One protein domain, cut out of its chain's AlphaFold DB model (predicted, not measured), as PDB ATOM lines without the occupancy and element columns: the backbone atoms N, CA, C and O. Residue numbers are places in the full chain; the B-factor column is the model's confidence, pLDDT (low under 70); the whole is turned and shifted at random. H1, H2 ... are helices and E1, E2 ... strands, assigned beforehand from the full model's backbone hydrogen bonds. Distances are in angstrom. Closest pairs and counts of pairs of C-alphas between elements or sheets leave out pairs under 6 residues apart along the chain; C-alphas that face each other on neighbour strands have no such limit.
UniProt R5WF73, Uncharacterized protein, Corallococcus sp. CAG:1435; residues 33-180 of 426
ATOM      1  N   LEU A  33      25.508   1.756 -19.741       95.88
ATOM      2  CA  LEU A  33      25.569   3.021 -20.478       95.88
ATOM      3  C   LEU A  33      24.957   4.177 -19.699       95.88
ATOM      4  O   LEU A  33      25.522   5.265 -19.692       95.88
ATOM      5  N   ASN A  34      23.838   3.939 -19.010       94.50
ATOM      6  CA  ASN A  34      23.171   4.981 -18.230       94.50
ATOM      7  C   ASN A  34      24.073   5.524 -17.117       94.50
ATOM      8  O   ASN A  34      23.899   6.666 -16.705       94.50
ATOM      9  N   ASP A  35      24.998   4.707 -16.609       94.69
ATOM     10  CA  ASP A  35      25.951   5.135 -15.591       94.69
ATOM     11  C   ASP A  35      27.165   5.825 -16.195       94.69
ATOM     12  O   ASP A  35      27.520   6.909 -15.745       94.69
ATOM     13  N   LEU A  36      27.790   5.213 -17.207       95.69
ATOM     14  CA  LEU A  36      28.997   5.761 -17.828       95.69
ATOM     15  C   LEU A  36      28.721   7.112 -18.502       95.69
ATOM     16  O   LEU A  36      29.530   8.020 -18.390       95.69
ATOM     17  N   GLN A  37      27.541   7.289 -19.105       95.44
ATOM     18  CA  GLN A  37      27.133   8.544 -19.751       95.44
ATOM     19  C   GLN A  37      26.664   9.635 -18.773       95.44
ATOM     20  O   GLN A  37      26.220  10.695 -19.215       95.44
ATOM     21  N   LYS A  38      26.729   9.407 -17.450       91.75
ATOM     22  CA  LYS A  38      26.622  10.511 -16.480       91.75
ATOM     23  C   LYS A  38      27.810  11.459 -16.601       91.75
ATOM     24  O   LYS A  38      27.650  12.651 -16.355       91.75
ATOM     25  N   ASP A  39      28.965  10.925 -16.987       90.19
ATOM     26  CA  ASP A  39      30.086  11.722 -17.454       90.19
ATOM     27  C   ASP A  39      29.833  12.118 -18.915       90.19
ATOM     28  O   ASP A  39      29.715  11.266 -19.798       90.19
ATOM     29  N   SER A  40      29.717  13.423 -19.172       92.31
ATOM     30  CA  SER A  40      29.503  13.945 -20.524       92.31
ATOM     31  C   SER A  40      30.703  13.738 -21.444       92.31
ATOM     32  O   SER A  40      30.533  13.791 -22.662       92.31
ATOM     33  N   ASP A  41      31.889  13.514 -20.876       93.94
ATOM     34  CA  ASP A  41      33.119  13.278 -21.626       93.94
ATOM     35  C   ASP A  41      33.300  11.789 -21.978       93.94
ATOM     36  O   ASP A  41      34.195  11.438 -22.751       93.94
ATOM     37  N   PHE A  42      32.425  10.906 -21.480       96.19
ATOM     38  CA  PHE A  42      32.434   9.492 -21.837       96.19
ATOM     39  C   PHE A  42      31.846   9.258 -23.235       96.19
ATOM     40  O   PHE A  42      30.657   9.485 -23.487       96.19
ATOM     41  N   HIS A  43      32.653   8.689 -24.133       96.56
ATOM     42  CA  HIS A  43      32.224   8.337 -25.481       96.56
ATOM     43  C   HIS A  43      32.380   6.834 -25.736       96.56
ATOM     44  O   HIS A  43      33.469   6.275 -25.671       96.56
ATOM     45  N   VAL A  44      31.283   6.164 -26.116       96.38
ATOM     46  CA  VAL A  44      31.279   4.714 -26.422       96.38
ATOM     47  C   VAL A  44      32.286   4.354 -27.521       96.38
ATOM     48  O   VAL A  44      32.857   3.269 -27.509       96.38
ATOM     49  N   VAL A  45      32.529   5.273 -28.461       96.81
ATOM     50  CA  VAL A  45      33.465   5.070 -29.577       96.81
ATOM     51  C   VAL A  45      34.923   4.900 -29.135       96.81
ATOM     52  O   VAL A  45      35.702   4.340 -29.903       96.81
ATOM     53  N   ASP A  46      35.272   5.309 -27.911       97.19
ATOM     54  CA  ASP A  46      36.613   5.127 -27.338       97.19
ATOM     55  C   ASP A  46      36.857   3.682 -26.865       97.19
ATOM     56  O   ASP A  46      37.989   3.300 -26.577       97.19
ATOM     57  N   TYR A  47      35.806   2.851 -26.851       97.94
ATOM     58  CA  TYR A  47      35.828   1.450 -26.425       97.94
ATOM     59  C   TYR A  47      35.404   0.507 -27.565       97.94
ATOM     60  O   TYR A  47      34.433  -0.250 -27.431       97.94
ATOM     61  N   PRO A  48      36.099   0.538 -28.720       98.00
ATOM     62  CA  PRO A  48      35.680  -0.187 -29.910       98.00
ATOM     63  C   PRO A  48      35.711  -1.700 -29.694       98.00
ATOM     64  O   PRO A  48      36.454  -2.228 -28.867       98.00
ATOM     65  N   LYS A  49      34.948  -2.434 -30.501       98.06
ATOM     66  CA  LYS A  49      35.108  -3.885 -30.567       98.06
ATOM     67  C   LYS A  49      36.410  -4.236 -31.289       98.06
ATOM     68  O   LYS A  49      36.601  -3.829 -32.434       98.06
ATOM     69  N   ILE A  50      37.257  -5.032 -30.645       98.19
ATOM     70  CA  ILE A  50      38.510  -5.541 -31.208       98.19
ATOM     71  C   ILE A  50      38.458  -7.067 -31.163       98.19
ATOM     72  O   ILE A  50      38.379  -7.680 -30.099       98.19
ATOM     73  N   GLU A  51      38.440  -7.694 -32.337       95.75
ATOM     74  CA  GLU A  51      38.454  -9.153 -32.432       95.75
ATOM     75  C   GLU A  51      39.776  -9.713 -31.902       95.75
ATOM     76  O   GLU A  51      40.842  -9.159 -32.163       95.75
ATOM     77  N   ASN A  52      39.697 -10.833 -31.185       95.25
ATOM     78  CA  ASN A  52      40.835 -11.542 -30.590       95.25
ATOM     79  C   ASN A  52      41.644 -10.752 -29.546       95.25
ATOM     80  O   ASN A  52      42.714 -11.197 -29.143       95.25
ATOM     81  N   ASP A  53      41.132  -9.614 -29.073       97.81
ATOM     82  CA  ASP A  53      41.638  -8.973 -27.864       97.81
ATOM     83  C   ASP A  53      40.793  -9.425 -26.662       97.81
ATOM     84  O   ASP A  53      39.651  -9.004 -26.439       97.81
ATOM     85  N   TYR A  54      41.377 -10.360 -25.916       97.44
ATOM     86  CA  TYR A  54      40.779 -11.026 -24.761       97.44
ATOM     87  C   TYR A  54      41.160 -10.366 -23.429       97.44
ATOM     88  O   TYR A  54      40.980 -10.976 -22.369       97.44
ATOM     89  N   SER A  55      41.708  -9.147 -23.476       98.06
ATOM     90  CA  SER A  55      42.084  -8.397 -22.283       98.06
ATOM     91  C   SER A  55      40.869  -7.893 -21.500       98.06
ATOM     92  O   SER A  55      39.738  -7.847 -22.001       98.06
ATOM     93  N   LEU A  56      41.113  -7.528 -20.242       98.62
ATOM     94  CA  LEU A  56      40.192  -6.754 -19.420       98.62
ATOM     95  C   LEU A  56      40.839  -5.418 -19.077       98.62
ATOM     96  O   LEU A  56      42.003  -5.375 -18.683       98.62
ATOM     97  N   GLN A  57      40.067  -4.341 -19.177       98.50
ATOM     98  CA  GLN A  57      40.522  -3.002 -18.821       98.50
ATOM     99  C   GLN A  57      39.502  -2.351 -17.891       98.50
ATOM    100  O   GLN A  57      38.321  -2.243 -18.225       98.50
ATOM    101  N   LEU A  58      39.944  -1.921 -16.709       98.44
ATOM    102  CA  LEU A  58      39.082  -1.179 -15.796       98.44
ATOM    103  C   LEU A  58      38.839   0.231 -16.345       98.44
ATOM    104  O   LEU A  58      39.788   0.975 -16.581       98.44
ATOM    105  N   ILE A  59      37.568   0.600 -16.491       97.50
ATOM    106  CA  ILE A  59      37.155   1.956 -16.862       97.50
ATOM    107  C   ILE A  59      37.079   2.819 -15.601       97.50
ATOM    108  O   ILE A  59      37.782   3.818 -15.476       97.50
ATOM    109  N   GLN A  60      36.236   2.410 -14.649       95.44
ATOM    110  CA  GLN A  60      36.024   3.102 -13.380       95.44
ATOM    111  C   GLN A  60      35.398   2.169 -12.336       95.44
ATOM    112  O   GLN A  60      34.956   1.058 -12.647       95.44
ATOM    113  N   ILE A  61      35.297   2.675 -11.108       96.31
ATOM    114  CA  ILE A  61      34.455   2.125 -10.043       96.31
ATOM    115  C   ILE A  61      33.434   3.180  -9.610       96.31
ATOM    116  O   ILE A  61      33.677   4.374  -9.780       96.31
ATOM    117  N   ALA A  62      32.313   2.752  -9.036       93.06
ATOM    118  CA  ALA A  62      31.325   3.663  -8.465       93.06
ATOM    119  C   ALA A  62      30.658   3.068  -7.226       93.06
ATOM    120  O   ALA A  62      30.621   1.856  -7.042       93.06
ATOM    121  N   GLU A  63      30.079   3.932  -6.404       92.44
ATOM    122  CA  GLU A  63      29.331   3.546  -5.213       92.44
ATOM    123  C   GLU A  63      27.829   3.595  -5.488       92.44
ATOM    124  O   GLU A  63      27.303   4.604  -5.965       92.44
ATOM    125  N   SER A  64      27.130   2.492  -5.224       89.94
ATOM    126  CA  SER A  64      25.676   2.429  -5.359       89.94
ATOM    127  C   SER A  64      24.988   3.087  -4.157       89.94
ATOM    128  O   SER A  64      25.515   3.118  -3.046       89.94
ATOM    129  N   SER A  65      23.748   3.545  -4.347       85.12
ATOM    130  CA  SER A  65      22.902   4.031  -3.247       85.12
ATOM    131  C   SER A  65      22.523   2.940  -2.237       85.12
ATOM    132  O   SER A  65      22.041   3.257  -1.154       85.12
ATOM    133  N   GLU A  66      22.707   1.665  -2.591       84.88
ATOM    134  CA  GLU A  66      22.452   0.501  -1.730       84.88
ATOM    135  C   GLU A  66      23.706   0.070  -0.940       84.88
ATOM    136  O   GLU A  66      23.662  -0.903  -0.184       84.88
ATOM    137  N   GLY A  67      24.817   0.809  -1.069       89.12
ATOM    138  CA  GLY A  67      26.058   0.541  -0.341       89.12
ATOM    139  C   GLY A  67      26.957  -0.513  -0.995       89.12
ATOM    140  O   GLY A  67      27.818  -1.077  -0.315       89.12
ATOM    141  N   ASP A  68      26.774  -0.773  -2.293       93.94
ATOM    142  CA  ASP A  68      27.586  -1.720  -3.063       93.94
ATOM    143  C   ASP A  68      28.629  -1.017  -3.926       93.94
ATOM    144  O   ASP A  68      28.382   0.057  -4.479       93.94
ATOM    145  N   LEU A  69      29.768  -1.677  -4.122       96.38
ATOM    146  CA  LEU A  69      30.782  -1.228  -5.066       96.38
ATOM    147  C   LEU A  69      30.478  -1.777  -6.467       96.38
ATOM    148  O   LEU A  69      30.348  -2.985  -6.668       96.38
ATOM    149  N   LEU A  70      30.370  -0.880  -7.441       97.12
ATOM    150  CA  LEU A  70      30.143  -1.178  -8.852       97.12
ATOM    151  C   LEU A  70      31.453  -1.061  -9.628       97.12
ATOM    152  O   LEU A  70      32.241  -0.144  -9.399       97.12
ATOM    153  N   VAL A  71      31.658  -1.967 -10.579       98.50
ATOM    154  CA  VAL A  71      32.881  -2.056 -11.383       98.50
ATOM    155  C   VAL A  71      32.514  -2.047 -12.864       98.50
ATOM    156  O   VAL A  71      31.637  -2.798 -13.299       98.50
ATOM    157  N   TYR A  72      33.191  -1.200 -13.637       98.56
ATOM    158  CA  TYR A  72      32.942  -1.008 -15.066       98.56
ATOM    159  C   TYR A  72      34.175  -1.429 -15.852       98.56
ATOM    160  O   TYR A  72      35.250  -0.852 -15.684       98.56
ATOM    161  N   ILE A  73      34.027  -2.444 -16.697       98.75
ATOM    162  CA  ILE A  73      35.137  -3.062 -17.425       98.75
ATOM    163  C   ILE A  73      34.879  -2.963 -18.921       98.75
ATOM    164  O   ILE A  73      33.797  -3.298 -19.405       98.75
ATOM    165  N   TYR A  74      35.900  -2.536 -19.650       98.75
ATOM    166  CA  TYR A  74      35.987  -2.690 -21.088       98.75
ATOM    167  C   TYR A  74      36.602  -4.054 -21.407       98.75
ATOM    168  O   TYR A  74      37.696  -4.384 -20.944       98.75
ATOM    169  N   GLN A  75      35.873  -4.852 -22.185       98.38
ATOM    170  CA  GLN A  75      36.315  -6.141 -22.694       98.38
ATOM    171  C   GLN A  75      36.275  -6.083 -24.230       98.38
ATOM    172  O   GLN A  75      35.185  -6.168 -24.809       98.38
ATOM    173  N   PRO A  76      37.428  -5.902 -24.904       98.31
ATOM    174  CA  PRO A  76      37.475  -5.521 -26.316       98.31
ATOM    175  C   PRO A  76      36.760  -6.481 -27.272       98.31
ATOM    176  O   PRO A  76      36.075  -6.026 -28.191       98.31
ATOM    177  N   CYS A  77      36.832  -7.798 -27.055       96.56
ATOM    178  CA  CYS A  77      36.112  -8.746 -27.916       96.56
ATOM    179  C   CYS A  77      34.596  -8.838 -27.624       96.56
ATOM    180  O   CYS A  77      33.833  -9.358 -28.443       96.56
ATOM    181  N   GLY A  78      34.136  -8.292 -26.494       96.12
ATOM    182  CA  GLY A  78      32.734  -8.204 -26.075       96.12
ATOM    183  C   GLY A  78      32.083  -9.518 -25.626       96.12
ATOM    184  O   GLY A  78      30.852  -9.579 -25.506       96.12
ATOM    185  N   THR A  79      32.848 -10.588 -25.404       95.19
ATOM    186  CA  THR A  79      32.324 -11.937 -25.112       95.19
ATOM    187  C   THR A  79      32.760 -12.510 -23.773       95.19
ATOM    188  O   THR A  79      32.017 -13.319 -23.222       95.19
ATOM    189  N   LEU A  80      33.914 -12.105 -23.246       96.94
ATOM    190  CA  LEU A  80      34.441 -12.637 -21.991       96.94
ATOM    191  C   LEU A  80      33.934 -11.817 -20.806       96.94
ATOM    192  O   LEU A  80      33.643 -10.630 -20.938       96.94
ATOM    193  N   GLN A  81      33.804 -12.459 -19.649       97.50
ATOM    194  CA  GLN A  81      33.389 -11.801 -18.416       97.50
ATOM    195  C   GLN A  81      34.529 -11.815 -17.402       97.50
ATOM    196  O   GLN A  81      35.230 -12.817 -17.260       97.50
ATOM    197  N   ALA A  82      34.678 -10.707 -16.681       98.56
ATOM    198  CA  ALA A  82      35.501 -10.669 -15.488       98.56
ATOM    199  C   ALA A  82      34.882 -11.529 -14.378       98.56
ATOM    200  O   ALA A  82      33.657 -11.632 -14.279       98.56
ATOM    201  N   SER A  83      35.735 -12.133 -13.555       98.31
ATOM    202  CA  SER A  83      35.342 -12.972 -12.420       98.31
ATOM    203  C   SER A  83      35.697 -12.357 -11.075       98.31
ATOM    204  O   SER A  83      34.953 -12.542 -10.118       98.31
ATOM    205  N   HIS A  84      36.815 -11.633 -10.992       98.56
ATOM    206  CA  HIS A  84      37.294 -11.037  -9.750       98.56
ATOM    207  C   HIS A  84      37.904  -9.655  -9.991       98.56
ATOM    208  O   HIS A  84      38.302  -9.309 -11.109       98.56
ATOM    209  N   ILE A  85      38.025  -8.895  -8.907       98.81
ATOM    210  CA  ILE A  85      38.814  -7.669  -8.799       98.81
ATOM    211  C   ILE A  85      39.698  -7.764  -7.553       98.81
ATOM    212  O   ILE A  85      39.241  -8.216  -6.504       98.81
ATOM    213  N   ARG A  86      40.952  -7.318  -7.660       98.75
ATOM    214  CA  ARG A  86      41.874  -7.188  -6.528       98.75
ATOM    215  C   ARG A  86      42.012  -5.732  -6.159       98.75
ATOM    216  O   ARG A  86      42.499  -4.934  -6.967       98.75
ATOM    217  N   PHE A  87      41.646  -5.385  -4.934       98.62
ATOM    218  CA  PHE A  87      41.880  -4.041  -4.426       98.62
ATOM    219  C   PHE A  87      42.124  -4.017  -2.920       98.62
ATOM    220  O   PHE A  87      41.802  -4.956  -2.196       98.62
ATOM    221  N   SER A  88      42.707  -2.915  -2.460       98.25
ATOM    222  CA  SER A  88      42.899  -2.589  -1.051       98.25
ATOM    223  C   SER A  88      42.100  -1.339  -0.694       98.25
ATOM    224  O   SER A  88      42.042  -0.386  -1.475       98.25
ATOM    225  N   THR A  89      41.520  -1.323   0.509       97.31
ATOM    226  CA  THR A  89      40.908  -0.104   1.081       97.31
ATOM    227  C   THR A  89      41.868   0.705   1.956       97.31
ATOM    228  O   THR A  89      41.537   1.802   2.400       97.31
ATOM    229  N   THR A  90      43.062   0.168   2.200       96.56
ATOM    230  CA  THR A  90      44.197   0.822   2.861       96.56
ATOM    231  C   THR A  90      45.316   1.072   1.849       96.56
ATOM    232  O   THR A  90      45.327   0.480   0.768       96.56
ATOM    233  N   ILE A  91      46.253   1.963   2.170       95.69
ATOM    234  CA  ILE A  91      47.297   2.419   1.240       95.69
ATOM    235  C   ILE A  91      48.656   2.519   1.941       95.69
ATOM    236  O   ILE A  91      48.733   2.556   3.169       95.69
ATOM    237  N   GLY A  92      49.732   2.632   1.160       93.81
ATOM    238  CA  GLY A  92      51.077   2.868   1.692       93.81
ATOM    239  C   GLY A  92      51.587   1.687   2.519       93.81
ATOM    240  O   GLY A  92      51.527   0.546   2.071       93.81
ATOM    241  N   ASP A  93      52.086   1.942   3.727       94.31
ATOM    242  CA  ASP A  93      52.624   0.889   4.603       94.31
ATOM    243  C   ASP A  93      51.553  -0.092   5.102       94.31
ATOM    244  O   ASP A  93      51.875  -1.231   5.436       94.31
ATOM    245  N   GLU A  94      50.286   0.326   5.109       96.62
ATOM    246  CA  GLU A  94      49.144  -0.487   5.538       96.62
ATOM    247  C   GLU A  94      48.438  -1.190   4.372       96.62
ATOM    248  O   GLU A  94      47.369  -1.764   4.577       96.62
ATOM    249  N   LEU A  95      48.981  -1.120   3.149       98.00
ATOM    250  CA  LEU A  95      48.393  -1.745   1.960       98.00
ATOM    251  C   LEU A  95      48.050  -3.219   2.236       98.00
ATOM    252  O   LEU A  95      48.944  -4.010   2.522       98.00
ATOM    253  N   ALA A  96      46.767  -3.570   2.116       97.81
ATOM    254  CA  ALA A  96      46.241  -4.904   2.394       97.81
ATOM    255  C   ALA A  96      45.255  -5.316   1.283       97.81
ATOM    256  O   ALA A  96      44.036  -5.198   1.454       97.81
ATOM    257  N   PRO A  97      45.762  -5.728   0.106       98.19
ATOM    258  CA  PRO A  97      44.914  -6.131  -1.007       98.19
ATOM    259  C   PRO A  97      44.147  -7.413  -0.681       98.19
ATOM    260  O   PRO A  97      44.675  -8.293  -0.004       98.19
ATOM    261  N   ASN A  98      42.936  -7.535  -1.217       97.69
ATOM    262  CA  ASN A  98      42.172  -8.778  -1.219       97.69
ATOM    263  C   ASN A  98      41.484  -8.980  -2.577       97.69
ATOM    264  O   ASN A  98      41.292  -8.017  -3.331       97.69
ATOM    265  N   ASP A  99      41.130 -10.227  -2.876       97.56
ATOM    266  CA  ASP A  99      40.369 -10.596  -4.065       97.56
ATOM    267  C   ASP A  99      38.879 -10.638  -3.734       97.56
ATOM    268  O   ASP A  99      38.457 -11.255  -2.760       97.56
ATOM    269  N   TYR A 100      38.074 -10.020  -4.590       97.88
ATOM    270  CA  TYR A 100      36.623 -10.019  -4.467       97.88
ATOM    271  C   TYR A 100      35.988 -10.543  -5.747       97.88
ATOM    272  O   TYR A 100      36.400 -10.174  -6.851       97.88
ATOM    273  N   LYS A 101      34.965 -11.389  -5.602       98.12
ATOM    274  CA  LYS A 101      34.178 -11.901  -6.729       98.12
ATOM    275  C   LYS A 101      33.349 -10.786  -7.358       98.12
ATOM    276  O   LYS A 101      32.880  -9.868  -6.685       98.12
ATOM    277  N   LEU A 102      33.182 -10.870  -8.672       98.56
ATOM    278  CA  LEU A 102      32.374  -9.950  -9.459       98.56
ATOM    279  C   LEU A 102      31.113 -10.655  -9.947       98.56
ATOM    280  O   LEU A 102      31.172 -11.567 -10.771       98.56
ATOM    281  N   GLN A 103      29.959 -10.163  -9.510       97.56
ATOM    282  CA  GLN A 103      28.681 -10.589 -10.051       97.56
ATOM    283  C   GLN A 103      28.355  -9.760 -11.293       97.56
ATOM    284  O   GLN A 103      28.252  -8.531 -11.239       97.56
ATOM    285  N   PHE A 104      28.178 -10.427 -12.433       97.62
ATOM    286  CA  PHE A 104      27.763  -9.767 -13.669       97.62
ATOM    287  C   PHE A 104      26.365  -9.154 -13.528       97.62
ATOM    288  O   PHE A 104      25.409  -9.840 -13.167       97.62
ATOM    289  N   VAL A 105      26.239  -7.872 -13.876       97.00
ATOM    290  CA  VAL A 105      24.972  -7.134 -13.813       97.00
ATOM    291  C   VAL A 105      24.352  -7.025 -15.204       97.00
ATOM    292  O   VAL A 105      23.259  -7.526 -15.458       97.00
ATOM    293  N   ASN A 106      25.031  -6.329 -16.115       97.12
ATOM    294  CA  ASN A 106      24.624  -6.183 -17.509       97.12
ATOM    295  C   ASN A 106      25.812  -5.733 -18.370       97.12
ATOM    296  O   ASN A 106      26.888  -5.423 -17.861       97.12
ATOM    297  N   LYS A 107      25.612  -5.703 -19.689       97.19
ATOM    298  CA  LYS A 107      26.581  -5.153 -20.636       97.19
ATOM    299  C   LYS A 107      25.909  -4.380 -21.761       97.19
ATOM    300  O   LYS A 107      24.728  -4.591 -22.049       97.19
ATOM    301  N   TYR A 108      26.710  -3.576 -22.441       97.00
ATOM    302  CA  TYR A 108      26.416  -2.972 -23.727       97.00
ATOM    303  C   TYR A 108      27.646  -3.138 -24.618       97.00
ATOM    304  O   TYR A 108      28.683  -2.541 -24.354       97.00
ATOM    305  N   GLU A 109      27.535  -3.981 -25.644       96.25
ATOM    306  CA  GLU A 109      28.649  -4.336 -26.535       96.25
ATOM    307  C   GLU A 109      29.897  -4.807 -25.762       96.25
ATOM    308  O   GLU A 109      29.905  -5.928 -25.246       96.25
ATOM    309  N   THR A 110      30.927  -3.966 -25.688       98.25
ATOM    310  CA  THR A 110      32.226  -4.192 -25.035       98.25
ATOM    311  C   THR A 110      32.292  -3.666 -23.601       98.25
ATOM    312  O   THR A 110      33.289  -3.880 -22.917       98.25
ATOM    313  N   LEU A 111      31.247  -2.981 -23.129       98.62
ATOM    314  CA  LEU A 111      31.179  -2.347 -21.815       98.62
ATOM    315  C   LEU A 111      30.390  -3.233 -20.858       98.62
ATOM    316  O   LEU A 111      29.201  -3.481 -21.066       98.62
ATOM    317  N   PHE A 112      31.032  -3.697 -19.796       98.62
ATOM    318  CA  PHE A 112      30.451  -4.603 -18.814       98.62
ATOM    319  C   PHE A 112      30.336  -3.908 -17.462       98.62
ATOM    320  O   PHE A 112      31.232  -3.171 -17.049       98.62
ATOM    321  N   LYS A 113      29.233  -4.176 -16.764       98.44
ATOM    322  CA  LYS A 113      28.985  -3.723 -15.399       98.44
ATOM    323  C   LYS A 113      28.898  -4.919 -14.465       98.44
ATOM    324  O   LYS A 113      28.183  -5.887 -14.745       98.44
ATOM    325  N   TYR A 114      29.570  -4.788 -13.333       98.56
ATOM    326  CA  TYR A 114      29.593  -5.758 -12.253       98.56
ATOM    327  C   TYR A 114      29.271  -5.084 -10.923       98.56
ATOM    328  O   TYR A 114      29.441  -3.871 -10.774       98.56
ATOM    329  N   VAL A 115      28.840  -5.889  -9.962       97.81
ATOM    330  CA  VAL A 115      28.836  -5.541  -8.542       97.81
ATOM    331  C   VAL A 115      29.831  -6.446  -7.819       97.81
ATOM    332  O   VAL A 115      29.984  -7.614  -8.182       97.81
ATOM    333  N   VAL A 116      30.552  -5.891  -6.848       98.38
ATOM    334  CA  VAL A 116      31.489  -6.646  -6.011       98.38
ATOM    335  C   VAL A 116      30.705  -7.426  -4.957       98.38
ATOM    336  O   VAL A 116      29.983  -6.831  -4.158       98.38
ATOM    337  N   GLU A 117      30.834  -8.752  -4.965       96.44
ATOM    338  CA  GLU A 117      30.171  -9.624  -3.993       96.44
ATOM    339  C   GLU A 117      30.808  -9.491  -2.606       96.44
ATOM    340  O   GLU A 117      32.007  -9.237  -2.479       96.44
ATOM    341  N   ASP A 118      29.982  -9.642  -1.567       92.56
ATOM    342  CA  ASP A 118      30.383  -9.647  -0.153       92.56
ATOM    343  C   ASP A 118      31.219  -8.435   0.306       92.56
ATOM    344  O   ASP A 118      31.846  -8.448   1.366       92.56
ATOM    345  N   PHE A 119      31.166  -7.335  -0.449       95.06
ATOM    346  CA  PHE A 119      31.794  -6.069  -0.103       95.06
ATOM    347  C   PHE A 119      30.737  -4.998   0.153       95.06
ATOM    348  O   PHE A 119      29.863  -4.742  -0.675       95.06
ATOM    349  N   LYS A 120      30.854  -4.323   1.297       93.00
ATOM    350  CA  LYS A 120      30.028  -3.164   1.637       93.00
ATOM    351  C   LYS A 120      30.895  -1.934   1.810       93.00
ATOM    352  O   LYS A 120      31.955  -1.983   2.433       93.00
ATOM    353  N   ILE A 121      30.422  -0.831   1.241       90.69
ATOM    354  CA  ILE A 121      31.087   0.465   1.329       90.69
ATOM    355  C   ILE A 121      31.161   0.887   2.800       90.69
ATOM    356  O   ILE A 121      30.187   0.776   3.543       90.69
ATOM    357  N   LYS A 122      32.335   1.366   3.220       88.62
ATOM    358  CA  LYS A 122      32.542   1.888   4.575       88.62
ATOM    359  C   LYS A 122      31.864   3.247   4.729       88.62
ATOM    360  O   LYS A 122      31.860   4.043   3.800       88.62
ATOM    361  N   GLU A 123      31.391   3.568   5.927       85.75
ATOM    362  CA  GLU A 123      30.788   4.875   6.247       85.75
ATOM    363  C   GLU A 123      31.834   5.990   6.496       85.75
ATOM    364  O   GLU A 123      31.535   7.041   7.063       85.75
ATOM    365  N   ASP A 124      33.072   5.797   6.033       87.31
ATOM    366  CA  ASP A 124      34.151   6.773   6.157       87.31
ATOM    367  C   ASP A 124      33.952   7.953   5.201       87.31
ATOM    368  O   ASP A 124      33.740   7.761   4.009       87.31
ATOM    369  N   SER A 125      34.107   9.190   5.687       86.94
ATOM    370  CA  SER A 125      33.978  10.410   4.856       86.94
ATOM    371  C   SER A 125      34.943  10.481   3.668       86.94
ATOM    372  O   SER A 125      34.691  11.223   2.722       86.94
ATOM    373  N   ARG A 126      36.032   9.711   3.722       92.75
ATOM    374  CA  ARG A 126      37.021   9.574   2.663       92.75
ATOM    375  C   ARG A 126      37.369   8.105   2.494       92.75
ATOM    376  O   ARG A 126      37.754   7.460   3.469       92.75
ATOM    377  N   ARG A 127      37.253   7.590   1.273       94.81
ATOM    378  CA  ARG A 127      37.435   6.168   0.956       94.81
ATOM    379  C   ARG A 127      38.484   6.001  -0.125       94.81
ATOM    380  O   ARG A 127      38.568   6.797  -1.060       94.81
ATOM    381  N   TYR A 128      39.289   4.961   0.032       96.25
ATOM    382  CA  TYR A 128      40.356   4.609  -0.889       96.25
ATOM    383  C   TYR A 128      40.064   3.247  -1.494       96.25
ATOM    384  O   TYR A 128      39.655   2.327  -0.789       96.25
ATOM    385  N   TYR A 129      40.330   3.127  -2.788       97.81
ATOM    386  CA  TYR A 129      40.328   1.863  -3.506       97.81
ATOM    387  C   TYR A 129      41.587   1.817  -4.356       97.81
ATOM    388  O   TYR A 129      41.635   2.373  -5.453       97.81
ATOM    389  N   GLU A 130      42.639   1.210  -3.824       98.38
ATOM    390  CA  GLU A 130      43.833   0.900  -4.599       98.38
ATOM    391  C   GLU A 130      43.572  -0.402  -5.343       98.38
ATOM    392  O   GLU A 130      43.591  -1.467  -4.738       98.38
ATOM    393  N   VAL A 131      43.231  -0.300  -6.627       98.75
ATOM    394  CA  VAL A 131      42.884  -1.425  -7.496       98.75
ATOM    395  C   VAL A 131      44.135  -1.900  -8.222       98.75
ATOM    396  O   VAL A 131      44.725  -1.178  -9.030       98.75
ATOM    397  N   ILE A 132      44.522  -3.139  -7.933       98.81
ATOM    398  CA  ILE A 132      45.736  -3.766  -8.455       98.81
ATOM    399  C   ILE A 132      45.434  -4.407  -9.805       98.81
ATOM    400  O   ILE A 132      46.150  -4.158 -10.775       98.81
ATOM    401  N   SER A 133      44.379  -5.222  -9.876       98.75
ATOM    402  CA  SER A 133      44.091  -6.047 -11.047       98.75
ATOM    403  C   SER A 133      42.627  -6.472 -11.165       98.75
ATOM    404  O   SER A 133      41.850  -6.411 -10.211       98.75
ATOM    405  N   VAL A 134      42.263  -6.932 -12.361       98.81
ATOM    406  CA  VAL A 134      41.002  -7.627 -12.664       98.81
ATOM    407  C   VAL A 134      41.295  -8.972 -13.322       98.81
ATOM    408  O   VAL A 134      42.327  -9.134 -13.972       98.81
ATOM    409  N   PHE A 135      40.392  -9.936 -13.160       98.69
ATOM    410  CA  PHE A 135      40.628 -11.328 -13.551       98.69
ATOM    411  C   PHE A 135      39.525 -11.846 -14.459       98.69
ATOM    412  O   PHE A 135      38.365 -11.458 -14.310       98.69
ATOM    413  N   ARG A 136      39.867 -12.802 -15.323       98.25
ATOM    414  CA  ARG A 136      38.896 -13.693 -15.972       98.25
ATOM    415  C   ARG A 136      39.324 -15.151 -15.820       98.25
ATOM    416  O   ARG A 136      40.513 -15.401 -15.621       98.25
ATOM    417  N   PRO A 137      38.393 -16.113 -15.927       98.25
ATOM    418  CA  PRO A 137      38.757 -17.522 -16.018       98.25
ATOM    419  C   PRO A 137      39.717 -17.765 -17.187       98.25
ATOM    420  O   PRO A 137      39.594 -17.123 -18.239       98.25
ATOM    421  N   TRP A 138      40.660 -18.680 -16.988       98.19
ATOM    422  CA  TRP A 138      41.514 -19.174 -18.062       98.19
ATOM    423  C   TRP A 138      40.691 -19.950 -19.100       98.19
ATOM    424  O   TRP A 138      39.737 -20.656 -18.756       98.19
ATOM    425  N   ASP A 139      41.052 -19.812 -20.372       97.25
ATOM    426  CA  ASP A 139      40.410 -20.490 -21.491       97.25
ATOM    427  C   ASP A 139      41.461 -21.090 -22.435       97.25
ATOM    428  O   ASP A 139      42.163 -20.385 -23.160       97.25
ATOM    429  N   SER A 140      41.495 -22.425 -22.478       96.50
ATOM    430  CA  SER A 140      42.397 -23.235 -23.315       96.50
ATOM    431  C   SER A 140      42.406 -22.905 -24.807       96.50
ATOM    432  O   SER A 140      43.330 -23.298 -25.514       96.50
ATOM    433  N   ALA A 141      41.359 -22.256 -25.326       96.06
ATOM    434  CA  ALA A 141      41.293 -21.896 -26.736       96.06
ATOM    435  C   ALA A 141      42.102 -20.632 -27.067       96.06
ATOM    436  O   ALA A 141      42.388 -20.399 -28.244       96.06
ATOM    437  N   ILE A 142      42.426 -19.809 -26.063       96.06
ATOM    438  CA  ILE A 142      42.995 -18.466 -26.248       96.06
ATOM    439  C   ILE A 142      44.197 -18.171 -25.347       96.06
ATOM    440  O   ILE A 142      44.981 -17.284 -25.679       96.06
ATOM    441  N   ASP A 143      44.344 -18.889 -24.235       97.25
ATOM    442  CA  ASP A 143      45.409 -18.688 -23.261       97.25
ATOM    443  C   ASP A 143      46.489 -19.762 -23.383       97.25
ATOM    444  O   ASP A 143      46.218 -20.927 -23.680       97.25
ATOM    445  N   GLU A 144      47.730 -19.363 -23.120       94.56
ATOM    446  CA  GLU A 144      48.857 -20.289 -23.059       94.56
ATOM    447  C   GLU A 144      48.859 -21.054 -21.725       94.56
ATOM    448  O   GLU A 144      48.502 -20.519 -20.670       94.56
ATOM    449  N   ASP A 145      49.268 -22.322 -21.779       94.25
ATOM    450  CA  ASP A 145      49.547 -23.125 -20.590       94.25
ATOM    451  C   ASP A 145      50.856 -22.674 -19.919       94.25
ATOM    452  O   ASP A 145      51.719 -22.039 -20.524       94.25
ATOM    453  N   THR A 146      51.066 -23.094 -18.672       92.38
ATOM    454  CA  THR A 146      52.278 -22.784 -17.886       92.38
ATOM    455  C   THR A 146      53.569 -23.397 -18.448       92.38
ATOM    456  O   THR A 146      54.668 -23.062 -18.004       92.38
ATOM    457  N   GLY A 147      53.454 -24.357 -19.374       90.81
ATOM    458  CA  GLY A 147      54.573 -25.162 -19.867       90.81
ATOM    459  C   GLY A 147      55.149 -26.146 -18.837       90.81
ATOM    460  O   GLY A 147      56.180 -26.766 -19.106       90.81
ATOM    461  N   ASN A 148      54.510 -26.302 -17.672       92.06
ATOM    462  CA  ASN A 148      54.878 -27.250 -16.621       92.06
ATOM    463  C   ASN A 148      53.637 -28.029 -16.123       92.06
ATOM    464  O   ASN A 148      52.646 -28.126 -16.841       92.06
ATOM    465  N   ASP A 149      53.714 -28.671 -14.955       93.25
ATOM    466  CA  ASP A 149      52.627 -29.490 -14.388       93.25
ATOM    467  C   ASP A 149      51.539 -28.672 -13.658       93.25
ATOM    468  O   ASP A 149      50.573 -29.245 -13.158       93.25
ATOM    469  N   ASN A 150      51.660 -27.343 -13.616       97.31
ATOM    470  CA  ASN A 150      50.668 -26.444 -13.034       97.31
ATOM    471  C   ASN A 150      49.597 -26.027 -14.049       97.31
ATOM    472  O   ASN A 150      49.857 -25.910 -15.249       97.31
ATOM    473  N   THR A 151      48.424 -25.657 -13.542       97.75
ATOM    474  CA  THR A 151      47.319 -25.089 -14.325       97.75
ATOM    475  C   THR A 151      47.000 -23.669 -13.878       97.75
ATOM    476  O   THR A 151      47.022 -23.374 -12.684       97.75
ATOM    477  N   ILE A 152      46.663 -22.791 -14.824       98.12
ATOM    478  CA  ILE A 152      46.155 -21.449 -14.518       98.12
ATOM    479  C   ILE A 152      44.638 -21.540 -14.351       98.12
ATOM    480  O   ILE A 152      43.941 -22.021 -15.239       98.12
ATOM    481  N   ASP A 153      44.130 -21.058 -13.222       97.88
ATOM    482  CA  ASP A 153      42.695 -20.995 -12.938       97.88
ATOM    483  C   ASP A 153      42.101 -19.675 -13.458       97.88
ATOM    484  O   ASP A 153      41.040 -19.640 -14.087       97.88
ATOM    485  N   TYR A 154      42.826 -18.571 -13.230       98.50
ATOM    486  CA  TYR A 154      42.427 -17.230 -13.646       98.50
ATOM    487  C   TYR A 154      43.608 -16.425 -14.186       98.50
ATOM    488  O   TYR A 154      44.669 -16.353 -13.558       98.50
ATOM    489  N   VAL A 155      43.371 -15.763 -15.317       98.25
ATOM    490  CA  VAL A 155      44.302 -14.826 -15.951       98.25
ATOM    491  C   VAL A 155      44.041 -13.419 -15.422       98.25
ATOM    492  O   VAL A 155      42.888 -12.995 -15.293       98.25
ATOM    493  N   THR A 156      45.120 -12.703 -15.127       97.88
ATOM    494  CA  THR A 156      45.101 -11.410 -14.438       97.88
ATOM    495  C   THR A 156      45.525 -10.283 -15.368       97.88
ATOM    496  O   THR A 156      46.477 -10.424 -16.129       97.88
ATOM    497  N   PHE A 157      44.856  -9.136 -15.266       98.56
ATOM    498  CA  PHE A 157      45.203  -7.920 -15.999       98.56
ATOM    499  C   PHE A 157      45.507  -6.788 -15.028       98.56
ATOM    500  O   PHE A 157      44.729  -6.516 -14.109       98.56
ATOM    501  N   ASN A 158      46.649  -6.134 -15.238       98.62
ATOM    502  CA  ASN A 158      47.093  -5.013 -14.424       98.62
ATOM    503  C   ASN A 158      46.134  -3.821 -14.564       98.62
ATOM    504  O   ASN A 158      45.762  -3.435 -15.672       98.62
ATOM    505  N   VAL A 159      45.774  -3.221 -13.433       98.69
ATOM    506  CA  VAL A 159      45.029  -1.962 -13.366       98.69
ATOM    507  C   VAL A 159      45.935  -0.858 -12.841       98.69
ATOM    508  O   VAL A 159      46.069   0.173 -13.496       98.69
ATOM    509  N   GLY A 160      46.545  -1.067 -11.669       98.06
ATOM    510  CA  GLY A 160      47.471  -0.114 -11.058       98.06
ATOM    511  C   GLY A 160      46.888   1.290 -10.882       98.06
ATOM    512  O   GLY A 160      47.546   2.274 -11.211       98.06
ATOM    513  N   LYS A 161      45.674   1.421 -10.338       98.38
ATOM    514  CA  LYS A 161      45.024   2.726 -10.106       98.38
ATOM    515  C   LYS A 161      44.510   2.852  -8.683       98.38
ATOM    516  O   LYS A 161      43.993   1.895  -8.119       98.38
ATOM    517  N   ARG A 162      44.570   4.059  -8.125       98.12
ATOM    518  CA  ARG A 162      43.920   4.401  -6.859       98.12
ATOM    519  C   ARG A 162      42.781   5.369  -7.099       98.12
ATOM    520  O   ARG A 162      42.994   6.477  -7.589       98.12
ATOM    521  N   PHE A 163      41.600   4.960  -6.665       97.12
ATOM    522  CA  PHE A 163      40.418   5.797  -6.608       97.12
ATOM    523  C   PHE A 163      40.246   6.352  -5.197       97.12
ATOM    524  O   PHE A 163      40.436   5.641  -4.208       97.12
ATOM    525  N   ILE A 164      39.924   7.638  -5.114       95.50
ATOM    526  CA  ILE A 164      39.723   8.376  -3.872       95.50
ATOM    527  C   ILE A 164      38.357   9.036  -3.962       95.50
ATOM    528  O   ILE A 164      38.108   9.812  -4.887       95.50
ATOM    529  N   LEU A 165      37.484   8.694  -3.023       92.81
ATOM    530  CA  LEU A 165      36.137   9.238  -2.932       92.81
ATOM    531  C   LEU A 165      36.037  10.072  -1.658       92.81
ATOM    532  O   LEU A 165      36.237   9.555  -0.558       92.81
ATOM    533  N   ASP A 166      35.757  11.361  -1.820       90.00
ATOM    534  CA  ASP A 166      35.631  12.347  -0.748       90.00
ATOM    535  C   ASP A 166      34.155  12.782  -0.635       90.00
ATOM    536  O   ASP A 166      33.608  13.363  -1.567       90.00
ATOM    537  N   GLY A 167      33.498  12.503   0.496       82.81
ATOM    538  CA  GLY A 167      32.066  12.769   0.717       82.81
ATOM    539  C   GLY A 167      31.161  11.542   0.536       82.81
ATOM    540  O   GLY A 167      31.643  10.416   0.436       82.81
ATOM    541  N   PHE A 168      29.841  11.749   0.545       76.94
ATOM    542  CA  PHE A 168      28.823  10.710   0.329       76.94
ATOM    543  C   PHE A 168      27.676  11.241  -0.530       76.94
ATOM    544  O   PHE A 168      27.318  12.415  -0.438       76.94
ATOM    545  N   GLY A 169      27.054  10.355  -1.311       69.81
ATOM    546  CA  GLY A 169      25.907  10.699  -2.150       69.81
ATOM    547  C   GLY A 169      26.272  11.685  -3.260       69.81
ATOM    548  O   GLY A 169      27.340  11.570  -3.863       69.81
ATOM    549  N   ASP A 170      25.392  12.652  -3.513       70.12
ATOM    550  CA  ASP A 170      25.504  13.585  -4.646       70.12
ATOM    551  C   ASP A 170      26.679  14.579  -4.526       70.12
ATOM    552  O   ASP A 170      27.104  15.141  -5.533       70.12
ATOM    553  N   ASP A 171      27.245  14.762  -3.327       74.69
ATOM    554  CA  ASP A 171      28.392  15.652  -3.076       74.69
ATOM    555  C   ASP A 171      29.755  14.935  -3.191       74.69
ATOM    556  O   ASP A 171      30.799  15.524  -2.895       74.69
ATOM    557  N   THR A 172      29.769  13.656  -3.588       79.81
ATOM    558  CA  THR A 172      30.997  12.848  -3.643       79.81
ATOM    559  C   THR A 172      31.944  13.355  -4.730       79.81
ATOM    560  O   THR A 172      31.612  13.353  -5.915       79.81
ATOM    561  N   GLN A 173      33.160  13.735  -4.341       84.75
ATOM    562  CA  GLN A 173      34.244  14.047  -5.270       84.75
ATOM    563  C   GLN A 173      35.061  12.794  -5.559       84.75
ATOM    564  O   GLN A 173      35.429  12.056  -4.647       84.75
ATOM    565  N   PHE A 174      35.353  12.571  -6.837       87.75
ATOM    566  CA  PHE A 174      36.068  11.398  -7.314       87.75
ATOM    567  C   PHE A 174      37.426  11.794  -7.889       87.75
ATOM    568  O   PHE A 174      37.519  12.645  -8.775       87.75
ATOM    569  N   HIS A 175      38.482  11.139  -7.415       92.44
ATOM    570  CA  HIS A 175      39.829  11.281  -7.952       92.44
ATOM    571  C   HIS A 175      40.394   9.912  -8.317       92.44
ATOM    572  O   HIS A 175      40.262   8.960  -7.554       92.44
ATOM    573  N   CYS A 176      41.076   9.831  -9.455       94.81
ATOM    574  CA  CYS A 176      41.800   8.644  -9.887       94.81
ATOM    575  C   CYS A 176      43.258   9.020 -10.156       94.81
ATOM    576  O   CYS A 176      43.524  10.003 -10.847       94.81
ATOM    577  N   ILE A 177      44.192   8.255  -9.594       96.75
ATOM    578  CA  ILE A 177      45.630   8.411  -9.830       96.75
ATOM    579  C   ILE A 177      46.249   7.064 -10.193       96.75
ATOM    580  O   ILE A 177      45.820   6.024  -9.695       96.75
ATOM    581  N   ASP A 178      47.282   7.083 -11.030       97.69
ATOM    582  CA  ASP A 178      48.054   5.879 -11.322       97.69
ATOM    583  C   ASP A 178      48.930   5.494 -10.122       97.69
ATOM    584  O   ASP A 178      49.457   6.340  -9.392       97.69
ATOM    585  N   THR A 179      49.083   4.191  -9.923       96.94
ATOM    586  CA  THR A 179      49.892   3.581  -8.866       96.94
ATOM    587  C   THR A 179      50.816   2.536  -9.467       96.94
ATOM    588  O   THR A 179      50.594   2.030 -10.564       96.94
ATOM    589  N   THR A 180      51.901   2.235  -8.762       96.81
ATOM    590  CA  THR A 180      52.849   1.214  -9.210       96.81
ATOM    591  C   THR A 180      52.428  -0.147  -8.680       96.81
ATOM    592  O   THR A 180      52.141  -0.289  -7.494       96.81
TER     593      THR A 180
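Overview. This is residues 33 to 180 of the 426 residues of an uncharacterized protein of Corallococcus sp. CAG:1435 (UniProt R5WF73). One antiparallel sheet of eight strands is curled like part of a barrel and folded back on itself, E1, E2 and E5 facing E3, E6, E7 and E8, with E4 as the hinge. The loop of residues 145 to 150 sticks out. The printed part has 148 residues, mostly strand by class, with under half in named elements: H1, then E1 to E8; the sheet's order is E1 E2 E5 E4 E3 E6 E7 E8. It is compact, with a radius of gyration of the C-alphas of 15.9 A and spans of 49 by 38 by 26 A.

Arrangement. H1, residues 33 to 36, too short for an O i to N i+4 pair, only grazes the sheet. E1, residues 57 to 63, and E2, residues 69 to 74, form a hairpin; within hydrogen-bond range are N 59 and O 72, 2.9 A, and likewise N 73 and O 112, 2.9 A, between E2 and E5, residues 111 to 116. E4, residues 98 to 108, bends by 65 degrees at residue 105 and pairs with E3, residues 84 to 88 (N 85 and O 100, 2.9 A), and E5 (N 113 and O 106, 2.9 A). E3 E4 E5 form a meander, each strand the antiparallel neighbour of the one before; with E2, they form a Greek key, its first strand pairing with its fourth. So do E3 to E6, residues 126 to 137 (N 132 and O 86, 2.9 A). E6, E7, residues 151 to 166, and E8, residues 173 to 178, form another meander (N 129 and O 163, 2.9 A; N 164 and O 175, 2.8 A). The closest C-alphas of E1 and E7, Leu 58 and Val 159, are 6.5 A apart. Edge strands E1 and E8 are apart.

Along the chain. H1 begins at C-alpha 33 (25.569, 3.021, -20.478). E4 measures 28.1 A, E6 33.0 A and E7 41.5 A. E8 ends at C-alpha 178 (48.054, 5.879, -11.322).

Size, cuts and confidence. The C-alphas of Asp 149 and Asp 171, the farthest apart, are 52.5 A apart. The printed part has no cut. The links H1 to E1 and E6 to E7 are long. Residue 169 is under 70 in pLDDT.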